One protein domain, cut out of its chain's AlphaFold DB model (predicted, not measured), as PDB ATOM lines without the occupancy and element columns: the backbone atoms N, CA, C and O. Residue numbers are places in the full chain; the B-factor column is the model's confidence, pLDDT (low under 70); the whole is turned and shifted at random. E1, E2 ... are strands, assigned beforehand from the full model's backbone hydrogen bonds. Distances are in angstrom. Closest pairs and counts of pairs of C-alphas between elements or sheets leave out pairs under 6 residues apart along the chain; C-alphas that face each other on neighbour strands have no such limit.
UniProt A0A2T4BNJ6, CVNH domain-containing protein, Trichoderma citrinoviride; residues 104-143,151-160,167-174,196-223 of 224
ATOM      1  N   GLU A 104     118.255  35.491 125.535       91.69
ATOM      2  CA  GLU A 104     117.715  36.131 126.732       91.69
ATOM      3  C   GLU A 104     118.607  37.297 127.192       91.69
ATOM      4  O   GLU A 104     119.746  37.456 126.748       91.69
ATOM      5  N   GLN A 105     118.081  38.120 128.108       92.50
ATOM      6  CA  GLN A 105     118.818  39.228 128.742       92.50
ATOM      7  C   GLN A 105     119.452  40.207 127.741       92.50
ATOM      8  O   GLN A 105     120.538  40.738 127.954       92.50
ATOM      9  N   ILE A 106     118.740  40.448 126.645       93.81
ATOM     10  CA  ILE A 106     119.156  41.369 125.599       93.81
ATOM     11  C   ILE A 106     119.134  42.801 126.141       93.81
ATOM     12  O   ILE A 106     118.096  43.287 126.595       93.81
ATOM     13  N   THR A 107     120.259  43.500 126.041       94.81
ATOM     14  CA  THR A 107     120.408  44.880 126.515       94.81
ATOM     15  C   THR A 107     121.327  45.706 125.615       94.81
ATOM     16  O   THR A 107     122.097  45.172 124.816       94.81
ATOM     17  N   LEU A 108     121.234  47.036 125.734       95.38
ATOM     18  CA  LEU A 108     122.199  47.965 125.143       95.38
ATOM     19  C   LEU A 108     123.193  48.427 126.216       95.38
ATOM     20  O   LEU A 108     122.813  49.097 127.179       95.38
ATOM     21  N   GLY A 109     124.461  48.081 126.022       93.31
ATOM     22  CA  GLY A 109     125.606  48.518 126.810       93.31
ATOM     23  C   GLY A 109     126.216  49.841 126.322       93.31
ATOM     24  O   GLY A 109     125.619  50.609 125.565       93.31
ATOM     25  N   GLY A 110     127.436  50.137 126.780       87.00
ATOM     26  CA  GLY A 110     128.213  51.309 126.335       87.00
ATOM     27  C   GLY A 110     128.086  52.575 127.184       87.00
ATOM     28  O   GLY A 110     128.790  53.557 126.936       87.00
ATOM     29  N   SER A 111     127.208  52.575 128.193       85.19
ATOM     30  CA  SER A 111     127.043  53.662 129.178       85.19
ATOM     31  C   SER A 111     126.835  55.057 128.563       85.19
ATOM     32  O   SER A 111     127.236  56.066 129.142       85.19
ATOM     33  N   GLY A 112     126.267  55.132 127.356       79.81
ATOM     34  CA  GLY A 112     126.093  56.391 126.631       79.81
ATOM     35  C   GLY A 112     127.403  57.038 126.160       79.81
ATOM     36  O   GLY A 112     127.416  58.232 125.858       79.81
ATOM     37  N   LYS A 113     128.520  56.313 126.078       89.12
ATOM     38  CA  LYS A 113     129.746  56.818 125.441       89.12
ATOM     39  C   LYS A 113     129.618  56.720 123.919       89.12
ATOM     40  O   LYS A 113     129.062  55.758 123.406       89.12
ATOM     41  N   VAL A 114     130.101  57.739 123.209       92.81
ATOM     42  CA  VAL A 114     130.100  57.762 121.735       92.81
ATOM     43  C   VAL A 114     131.030  56.669 121.201       92.81
ATOM     44  O   VAL A 114     132.122  56.476 121.736       92.81
ATOM     45  N   GLY A 115     130.592  55.961 120.162       93.75
ATOM     46  CA  GLY A 115     131.300  54.857 119.519       93.75
ATOM     47  C   GLY A 115     131.327  53.566 120.339       93.75
ATOM     48  O   GLY A 115     132.147  52.691 120.058       93.75
ATOM     49  N   LYS A 116     130.505  53.464 121.393       94.38
ATOM     50  CA  LYS A 116     130.544  52.360 122.370       94.38
ATOM     51  C   LYS A 116     129.198  51.686 122.592       94.38
ATOM     52  O   LYS A 116     129.102  50.857 123.486       94.38
ATOM     53  N   THR A 117     128.171  52.040 121.824       96.56
ATOM     54  CA  THR A 117     126.863  51.382 121.928       96.56
ATOM     55  C   THR A 117     126.970  49.910 121.519       96.56
ATOM     56  O   THR A 117     127.068  49.593 120.334       96.56
ATOM     57  N   THR A 118     126.943  49.022 122.512       97.19
ATOM     58  CA  THR A 118     127.107  47.573 122.346       97.19
ATOM     59  C   THR A 118     125.769  46.876 122.551       97.19
ATOM     60  O   THR A 118     125.064  47.185 123.506       97.19
ATOM     61  N   LEU A 119     125.404  45.939 121.682       96.75
ATOM     62  CA  LEU A 119     124.312  45.001 121.930       96.75
ATOM     63  C   LEU A 119     124.871  43.803 122.691       96.75
ATOM     64  O   LEU A 119     125.843  43.214 122.234       96.75
ATOM     65  N   GLU A 120     124.275  43.458 123.825       96.56
ATOM     66  CA  GLU A 120     124.721  42.372 124.704       96.56
ATOM     67  C   GLU A 120     123.551  41.425 124.971       96.56
ATOM     68  O   GLU A 120     122.423  41.879 125.171       96.56
ATOM     69  N   ALA A 121     123.798  40.116 124.960       95.75
ATOM     70  CA  ALA A 121     122.782  39.104 125.236       95.75
ATOM     71  C   ALA A 121     123.404  37.785 125.708       95.75
ATOM     72  O   ALA A 121     124.609  37.557 125.578       95.75
ATOM     73  N   LYS A 122     122.552  36.885 126.199       95.38
ATOM     74  CA  LYS A 122     122.864  35.462 126.338       95.38
ATOM     75  C   LYS A 122     122.133  34.705 125.252       95.38
ATOM     76  O   LYS A 122     120.918  34.818 125.178       95.38
ATOM     77  N   CYS A 123     122.833  33.939 124.430       94.50
ATOM     78  CA  CYS A 123     122.230  33.253 123.294       94.50
ATOM     79  C   CYS A 123     122.649  31.787 123.230       94.50
ATOM     80  O   CYS A 123     123.778  31.438 123.588       94.50
ATOM     81  N   ARG A 124     121.738  30.928 122.770       93.62
ATOM     82  CA  ARG A 124     122.027  29.520 122.501       93.62
ATOM     83  C   ARG A 124     122.751  29.379 121.170       93.62
ATOM     84  O   ARG A 124     122.409  30.033 120.187       93.62
ATOM     85  N   ASN A 125     123.763  28.527 121.161       93.56
ATOM     86  CA  ASN A 125     124.433  28.087 119.944       93.56
ATOM     87  C   ASN A 125     123.663  26.922 119.288       93.56
ATOM     88  O   ASN A 125     122.674  26.437 119.845       93.56
ATOM     89  N   ASP A 126     124.137  26.417 118.148       91.56
ATOM     90  CA  ASP A 126     123.446  25.346 117.405       91.56
ATOM     91  C   ASP A 126     123.433  24.005 118.166       91.56
ATOM     92  O   ASP A 126     122.651  23.101 117.872       91.56
ATOM     93  N   LYS A 127     124.292  23.874 119.184       93.06
ATOM     94  CA  LYS A 127     124.345  22.731 120.109       93.06
ATOM     95  C   LYS A 127     123.411  22.896 121.311       93.06
ATOM     96  O   LYS A 127     123.325  22.000 122.148       93.06
ATOM     97  N   GLY A 128     122.724  24.033 121.415       91.69
ATOM     98  CA  GLY A 128     121.836  24.372 122.517       91.69
ATOM     99  C   GLY A 128     122.535  24.880 123.782       91.69
ATOM    100  O   GLY A 128     121.851  25.070 124.786       91.69
ATOM    101  N   GLU A 129     123.849  25.109 123.748       93.75
ATOM    102  CA  GLU A 129     124.639  25.662 124.854       93.75
ATOM    103  C   GLU A 129     124.471  27.181 124.918       93.75
ATOM    104  O   GLU A 129     124.458  27.845 123.882       93.75
ATOM    105  N   TRP A 130     124.398  27.746 126.123       94.12
ATOM    106  CA  TRP A 130     124.274  29.189 126.323       94.12
ATOM    107  C   TRP A 130     125.630  29.896 126.348       94.12
ATOM    108  O   TRP A 130     126.574  29.445 126.997       94.12
ATOM    109  N   TRP A 131     125.696  31.049 125.686       96.38
ATOM    110  CA  TRP A 131     126.884  31.892 125.590       96.38
ATOM    111  C   TRP A 131     126.536  33.351 125.855       96.38
ATOM    112  O   TRP A 131     125.497  33.827 125.408       96.38
ATOM    113  N   ASN A 132     127.429  34.080 126.522       97.12
ATOM    114  CA  ASN A 132     127.396  35.540 126.496       97.12
ATOM    115  C   ASN A 132     127.894  35.998 125.126       97.12
ATOM    116  O   ASN A 132     128.953  35.552 124.682       97.12
ATOM    117  N   THR A 133     127.167  36.893 124.469       97.12
ATOM    118  CA  THR A 133     127.578  37.478 123.193       97.12
ATOM    119  C   THR A 133     127.376  38.983 123.192       97.12
ATOM    120  O   THR A 133     126.459  39.504 123.834       97.12
ATOM    121  N   SER A 134     128.253  39.692 122.487       97.50
ATOM    122  CA  SER A 134     128.152  41.136 122.338       97.50
ATOM    123  C   SER A 134     128.652  41.619 120.981       97.50
ATOM    124  O   SER A 134     129.501  40.985 120.362       97.50
ATOM    125  N   ILE A 135     128.134  42.747 120.497       97.38
ATOM    126  CA  ILE A 135     128.633  43.403 119.280       97.38
ATOM    127  C   ILE A 135     128.495  44.922 119.373       97.38
ATOM    128  O   ILE A 135     127.498  45.433 119.882       97.38
ATOM    129  N   ASN A 136     129.480  45.668 118.871       96.88
ATOM    130  CA  ASN A 136     129.396  47.126 118.795       96.88
ATOM    131  C   ASN A 136     128.542  47.549 117.595       96.88
ATOM    132  O   ASN A 136     128.945  47.413 116.441       96.88
ATOM    133  N   LEU A 137     127.375  48.130 117.864       97.00
ATOM    134  CA  LEU A 137     126.420  48.527 116.831       97.00
ATOM    135  C   LEU A 137     126.930  49.676 115.949       97.00
ATOM    136  O   LEU A 137     126.466  49.838 114.823       97.00
ATOM    137  N   ASN A 138     127.907  50.457 116.420       96.38
ATOM    138  CA  ASN A 138     128.518  51.510 115.604       96.38
ATOM    139  C   ASN A 138     129.334  50.966 114.437       96.38
ATOM    140  O   ASN A 138     129.631  51.721 113.525       96.38
ATOM    141  N   GLU A 139     129.688  49.685 114.426       95.31
ATOM    142  CA  GLU A 139     130.440  49.116 113.308       95.31
ATOM    143  C   GLU A 139     129.557  48.869 112.078       95.31
ATOM    144  O   GLU A 139     130.076  48.743 110.970       95.31
ATOM    145  N   CYS A 140     128.234  48.840 112.266       95.69
ATOM    146  CA  CYS A 140     127.281  48.398 111.246       95.69
ATOM    147  C   CYS A 140     126.073  49.324 111.067       95.69
ATOM    148  O   CYS A 140     125.327  49.177 110.099       95.69
ATOM    149  N   ILE A 141     125.842  50.261 111.994       97.75
ATOM    150  CA  ILE A 141     124.680  51.150 111.978       97.75
ATOM    151  C   ILE A 141     125.134  52.606 111.935       97.75
ATOM    152  O   ILE A 141     125.968  53.062 112.724       97.75
ATOM    153  N   THR A 142     124.529  53.372 111.035       97.75
ATOM    154  CA  THR A 142     124.759  54.809 110.899       97.75
ATOM    155  C   THR A 142     123.455  55.602 110.930       97.75
ATOM    156  O   THR A 142     122.360  55.046 110.841       97.75
ATOM    157  N   ASN A 143     123.580  56.921 111.060       98.12
ATOM    158  CA  ASN A 143     122.477  57.864 110.936       98.12
ATOM    159  C   ASN A 143     122.607  58.649 109.630       98.12
ATOM    160  O   ASN A 143     123.537  59.438 109.465       98.12
ATOM    161  N   LEU A 151     125.131  50.402 107.387       95.12
ATOM    162  CA  LEU A 151     126.302  50.762 106.594       95.12
ATOM    163  C   LEU A 151     127.579  50.329 107.331       95.12
ATOM    164  O   LEU A 151     127.624  50.448 108.559       95.12
ATOM    165  N   PRO A 152     128.611  49.852 106.607       90.19
ATOM    166  CA  PRO A 152     129.908  49.545 107.202       90.19
ATOM    167  C   PRO A 152     130.523  50.786 107.843       90.19
ATOM    168  O   PRO A 152     130.325  51.894 107.342       90.19
ATOM    169  N   ASP A 153     131.291  50.583 108.914       86.81
ATOM    170  CA  ASP A 153     132.001  51.649 109.632       86.81
ATOM    171  C   ASP A 153     131.060  52.802 110.000       86.81
ATOM    172  O   ASP A 153     131.308  53.975 109.717       86.81
ATOM    173  N   GLY A 154     129.926  52.427 110.590       86.88
ATOM    174  CA  GLY A 154     128.905  53.354 111.043       86.88
ATOM    175  C   GLY A 154     129.361  54.276 112.184       86.88
ATOM    176  O   GLY A 154     130.513  54.677 112.324       86.88
ATOM    177  N   GLY A 155     128.407  54.681 113.015       95.44
ATOM    178  CA  GLY A 155     128.657  55.687 114.055       95.44
ATOM    179  C   GLY A 155     127.405  56.444 114.462       95.44
ATOM    180  O   GLY A 155     127.450  57.651 114.714       95.44
ATOM    181  N   PHE A 156     126.255  55.768 114.453       97.69
ATOM    182  CA  PHE A 156     124.969  56.415 114.688       97.69
ATOM    183  C   PHE A 156     124.898  57.091 116.066       97.69
ATOM    184  O   PHE A 156     124.315  58.171 116.189       97.69
ATOM    185  N   ASP A 157     125.526  56.520 117.100       96.88
ATOM    186  CA  ASP A 157     125.364  56.961 118.491       96.88
ATOM    187  C   ASP A 157     125.997  58.333 118.812       96.88
ATOM    188  O   ASP A 157     125.722  58.932 119.863       96.88
ATOM    189  N   ALA A 158     126.790  58.868 117.875       96.88
ATOM    190  CA  ALA A 158     127.304  60.235 117.889       96.88
ATOM    191  C   ALA A 158     126.195  61.275 117.658       96.88
ATOM    192  O   ALA A 158     126.336  62.439 118.033       96.88
ATOM    193  N   SER A 159     125.088  60.866 117.034       97.62
ATOM    194  CA  SER A 159     123.975  61.743 116.652       97.62
ATOM    195  C   SER A 159     122.592  61.179 116.982       97.62
ATOM    196  O   SER A 159     121.591  61.840 116.705       97.62
ATOM    197  N   CYS A 160     122.521  59.997 117.591       98.06
ATOM    198  CA  CYS A 160     121.281  59.318 117.944       98.06
ATOM    199  C   CYS A 160     121.202  59.046 119.440       98.06
ATOM    200  O   CYS A 160     121.917  58.181 119.939       98.06
ATOM    201  N   THR A 167     112.569  43.904 122.090       87.25
ATOM    202  CA  THR A 167     112.731  42.491 121.744       87.25
ATOM    203  C   THR A 167     111.381  41.838 121.528       87.25
ATOM    204  O   THR A 167     110.479  41.988 122.356       87.25
ATOM    205  N   VAL A 168     111.254  41.069 120.453       79.00
ATOM    206  CA  VAL A 168     110.111  40.174 120.264       79.00
ATOM    207  C   VAL A 168     110.339  38.910 121.112       79.00
ATOM    208  O   VAL A 168     111.484  38.454 121.219       79.00
ATOM    209  N   PRO A 169     109.293  38.334 121.738       71.31
ATOM    210  CA  PRO A 169     109.403  37.042 122.414       71.31
ATOM    211  C   PRO A 169     110.070  35.997 121.506       71.31
ATOM    212  O   PRO A 169     109.700  35.874 120.342       71.31
ATOM    213  N   GLY A 170     111.070  35.280 122.025       67.12
ATOM    214  CA  GLY A 170     111.875  34.315 121.259       67.12
ATOM    215  C   GLY A 170     113.273  34.807 120.852       67.12
ATOM    216  O   GLY A 170     114.123  33.989 120.501       67.12
ATOM    217  N   GLY A 171     113.553  36.114 120.949       69.19
ATOM    218  CA  GLY A 171     114.913  36.677 120.889       69.19
ATOM    219  C   GLY A 171     115.558  36.785 119.500       69.19
ATOM    220  O   GLY A 171     116.612  37.401 119.384       69.19
ATOM    221  N   ALA A 172     114.922  36.248 118.454       74.50
ATOM    222  CA  ALA A 172     115.441  36.273 117.081       74.50
ATOM    223  C   ALA A 172     115.148  37.583 116.324       74.50
ATOM    224  O   ALA A 172     115.778  37.866 115.307       74.50
ATOM    225  N   GLU A 173     114.189  38.381 116.800       87.06
ATOM    226  CA  GLU A 173     113.774  39.642 116.180       87.06
ATOM    227  C   GLU A 173     113.882  40.788 117.182       87.06
ATOM    228  O   GLU A 173     113.409  40.707 118.323       87.06
ATOM    229  N   MET A 174     114.520  41.871 116.750       92.56
ATOM    230  CA  MET A 174     114.909  42.961 117.635       92.56
ATOM    231  C   MET A 174     114.776  44.291 116.905       92.56
ATOM    232  O   MET A 174     115.066  44.389 115.718       92.56
ATOM    233  N   ASP A 196     117.169  37.652 111.958       89.06
ATOM    234  CA  ASP A 196     117.331  36.755 110.804       89.06
ATOM    235  C   ASP A 196     116.339  37.023 109.668       89.06
ATOM    236  O   ASP A 196     116.596  36.675 108.517       89.06
ATOM    237  N   ARG A 197     115.223  37.694 109.967       90.12
ATOM    238  CA  ARG A 197     114.185  38.043 108.981       90.12
ATOM    239  C   ARG A 197     114.537  39.250 108.124       90.12
ATOM    240  O   ARG A 197     113.846  39.517 107.143       90.12
ATOM    241  N   VAL A 198     115.583  39.986 108.487       93.75
ATOM    242  CA  VAL A 198     116.012  41.160 107.737       93.75
ATOM    243  C   VAL A 198     116.822  40.705 106.526       93.75
ATOM    244  O   VAL A 198     117.909  40.127 106.654       93.75
ATOM    245  N   ASP A 199     116.303  41.006 105.335       91.62
ATOM    246  CA  ASP A 199     116.938  40.708 104.045       91.62
ATOM    247  C   ASP A 199     118.050  41.723 103.717       91.62
ATOM    248  O   ASP A 199     118.012  42.484 102.755       91.62
ATOM    249  N   SER A 200     119.032  41.801 104.612       92.62
ATOM    250  CA  SER A 200     120.264  42.560 104.434       92.62
ATOM    251  C   SER A 200     121.424  41.746 104.989       92.62
ATOM    252  O   SER A 200     121.345  41.189 106.088       92.62
ATOM    253  N   SER A 201     122.519  41.677 104.237       91.56
ATOM    254  CA  SER A 201     123.767  41.051 104.688       91.56
ATOM    255  C   SER A 201     124.456  41.852 105.795       91.56
ATOM    256  O   SER A 201     125.211  41.291 106.582       91.56
ATOM    257  N   LEU A 202     124.175  43.154 105.880       93.12
ATOM    258  CA  LEU A 202     124.715  44.052 106.902       93.12
ATOM    259  C   LEU A 202     123.852  44.113 108.167       93.12
ATOM    260  O   LEU A 202     124.236  44.777 109.128       93.12
ATOM    261  N   ALA A 203     122.685  43.463 108.165       95.56
ATOM    262  CA  ALA A 203     121.842  43.430 109.348       95.56
ATOM    263  C   ALA A 203     122.536  42.703 110.500       95.56
ATOM    264  O   ALA A 203     123.284  41.747 110.286       95.56
ATOM    265  N   VAL A 204     122.263  43.156 111.723       95.81
ATOM    266  CA  VAL A 204     122.718  42.451 112.923       95.81
ATOM    267  C   VAL A 204     121.919  41.163 113.041       95.81
ATOM    268  O   VAL A 204     120.690  41.206 113.106       95.81
ATOM    269  N   LYS A 205     122.619  40.032 113.029       95.06
ATOM    270  CA  LYS A 205     122.055  38.679 113.037       95.06
ATOM    271  C   LYS A 205     122.718  37.829 114.103       95.06
ATOM    272  O   LYS A 205     123.797  38.168 114.594       95.06
ATOM    273  N   LEU A 206     122.069  36.721 114.435       93.88
ATOM    274  CA  LEU A 206     122.611  35.722 115.339       93.88
ATOM    275  C   LEU A 206     123.064  34.506 114.526       93.88
ATOM    276  O   LEU A 206     122.274  33.896 113.820       93.88
ATOM    277  N   VAL A 207     124.339  34.141 114.630       94.06
ATOM    278  CA  VAL A 207     124.909  32.969 113.949       94.06
ATOM    279  C   VAL A 207     125.620  32.110 114.982       94.06
ATOM    280  O   VAL A 207     126.565  32.575 115.618       94.06
ATOM    281  N   ASP A 208     125.152  30.874 115.177       94.00
ATOM    282  CA  ASP A 208     125.658  29.951 116.204       94.00
ATOM    283  C   ASP A 208     125.764  30.637 117.585       94.00
ATOM    284  O   ASP A 208     126.802  30.618 118.242       94.00
ATOM    285  N   GLY A 209     124.721  31.346 118.029       93.38
ATOM    286  CA  GLY A 209     124.729  32.056 119.319       93.38
ATOM    287  C   GLY A 209     125.723  33.225 119.417       93.38
ATOM    288  O   GLY A 209     126.076  33.631 120.525       93.38
ATOM    289  N   ARG A 210     126.211  33.752 118.288       96.06
ATOM    290  CA  ARG A 210     127.092  34.927 118.208       96.06
ATOM    291  C   ARG A 210     126.445  36.034 117.383       96.06
ATOM    292  O   ARG A 210     125.981  35.772 116.277       96.06
ATOM    293  N   PHE A 211     126.489  37.274 117.864       96.31
ATOM    294  CA  PHE A 211     126.099  38.412 117.035       96.31
ATOM    295  C   PHE A 211     127.109  38.690 115.916       96.31
ATOM    296  O   PHE A 211     128.321  38.717 116.137       96.31
ATOM    297  N   VAL A 212     126.596  38.942 114.715       96.12
ATOM    298  CA  VAL A 212     127.371  39.305 113.521       96.12
ATOM    299  C   VAL A 212     126.662  40.414 112.747       96.12
ATOM    300  O   VAL A 212     125.441  40.540 112.833       96.12
ATOM    301  N   CYS A 213     127.401  41.207 111.973       95.31
ATOM    302  CA  CYS A 213     126.828  42.126 110.987       95.31
ATOM    303  C   CYS A 213     127.815  42.382 109.843       95.31
ATOM    304  O   CYS A 213     128.928  42.862 110.059       95.31
ATOM    305  N   GLY A 214     127.424  42.045 108.610       93.25
ATOM    306  CA  GLY A 214     128.362  42.013 107.486       93.25
ATOM    307  C   GLY A 214     129.567  41.120 107.795       93.25
ATOM    308  O   GLY A 214     129.403  39.989 108.249       93.25
ATOM    309  N   ASP A 215     130.772  41.659 107.613       94.94
ATOM    310  CA  ASP A 215     132.035  40.972 107.922       94.94
ATOM    311  C   ASP A 215     132.477  41.138 109.392       94.94
ATOM    312  O   ASP A 215     133.545  40.662 109.789       94.94
ATOM    313  N   ARG A 216     131.693  41.845 110.219       96.12
ATOM    314  CA  ARG A 216     131.997  42.070 111.636       96.12
ATOM    315  C   ARG A 216     131.463  40.920 112.474       96.12
ATOM    316  O   ARG A 216     130.310  40.504 112.354       96.12
ATOM    317  N   VAL A 217     132.322  40.438 113.362       96.81
ATOM    318  CA  VAL A 217     132.052  39.308 114.243       96.81
ATOM    319  C   VAL A 217     132.124  39.812 115.674       96.81
ATOM    320  O   VAL A 217     133.169  40.297 116.104       96.81
ATOM    321  N   GLY A 218     131.010  39.715 116.395       97.00
ATOM    322  CA  GLY A 218     130.938  40.084 117.802       97.00
ATOM    323  C   GLY A 218     131.683  39.107 118.708       97.00
ATOM    324  O   GLY A 218     132.117  38.033 118.279       97.00
ATOM    325  N   ASP A 219     131.787  39.441 119.987       97.44
ATOM    326  CA  ASP A 219     132.363  38.569 121.003       97.44
ATOM    327  C   ASP A 219     131.389  37.443 121.391       97.44
ATOM    328  O   ASP A 219     130.164  37.555 121.263       97.44
ATOM    329  N   LYS A 220     131.951  36.325 121.862       96.50
ATOM    330  CA  LYS A 220     131.217  35.161 122.380       96.50
ATOM    331  C   LYS A 220     132.077  34.460 123.424       96.50
ATOM    332  O   LYS A 220     133.208  34.075 123.118       96.50
ATOM    333  N   SER A 221     131.548  34.273 124.627       96.25
ATOM    334  CA  SER A 221     132.220  33.595 125.739       96.25
ATOM    335  C   SER A 221     131.253  32.687 126.510       96.25
ATOM    336  O   SER A 221     130.044  32.943 126.504       96.25
ATOM    337  N   PRO A 222     131.735  31.589 127.123       93.12
ATOM    338  CA  PRO A 222     130.870  30.707 127.897       93.12
ATOM    339  C   PRO A 222     130.215  31.452 129.066       93.12
ATOM    340  O   PRO A 222     130.776  32.426 129.580       93.12
ATOM    341  N   LEU A 223     129.050  30.980 129.513       88.50
ATOM    342  CA  LEU A 223     128.535  31.365 130.827       88.50
ATOM    343  C   LEU A 223     129.462  30.762 131.896       88.50
ATOM    344  O   LEU A 223     129.660  29.547 131.910       88.50
TER     345      LEU A 223
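This is residues 104 to 143, 151 to 160, 167 to 174 and 196 to 223 of the 224 residues of the protein "CVNH domain-containing protein" of Trichoderma citrinoviride (UniProt A0A2T4BNJ6). Little of this domain is regular structure: a twisted four-stranded sheet has the small hairpin E5 and E6 over one face, and E4 sits among loops toward one end. The 86 printed residues include seven named strands, E1 to E7 in chain order, and no named helix; the class is all strand, with 33 residues in strands. The antiparallel sheet runs E1, E2, E3, E7. The whole is compact, radius of gyration of the C-alphas 12.6 A, spanning 38 by 29 by 23 A.

E1, residues 104 to 108, E2, 118 to 124, and E3, 130 to 136, form a meander, each strand the antiparallel neighbour of the one before; within hydrogen-bond range are N 107 and O 120, 2.8 A, and N 121 and O 133, 3.0 A. E4, residues 141 to 143, pairs with no named strand. In the hairpin of E5, 205 to 207, and E6, 210 to 213, N 207 and O 210 are 2.8 A apart. The closest C-alphas of E3 and E6, Thr 133 and Arg 210, are 5.6 A apart. E7, 219 to 222, is antiparallel to E3, N 132 and O 221 at 2.9 A.

E1 begins at C-alpha 104 (117.715, 36.131, 126.732); E7 ends at C-alpha 222 (130.870, 30.707, 127.897). E3 is 20.1 A long.

Cuts after residues 143, 160 and 174 leave C-alpha gaps of 9.2, 19.3 and 9.5 A. Of the links printed whole, none is long. Residues 170 to 171 have pLDDT under 70.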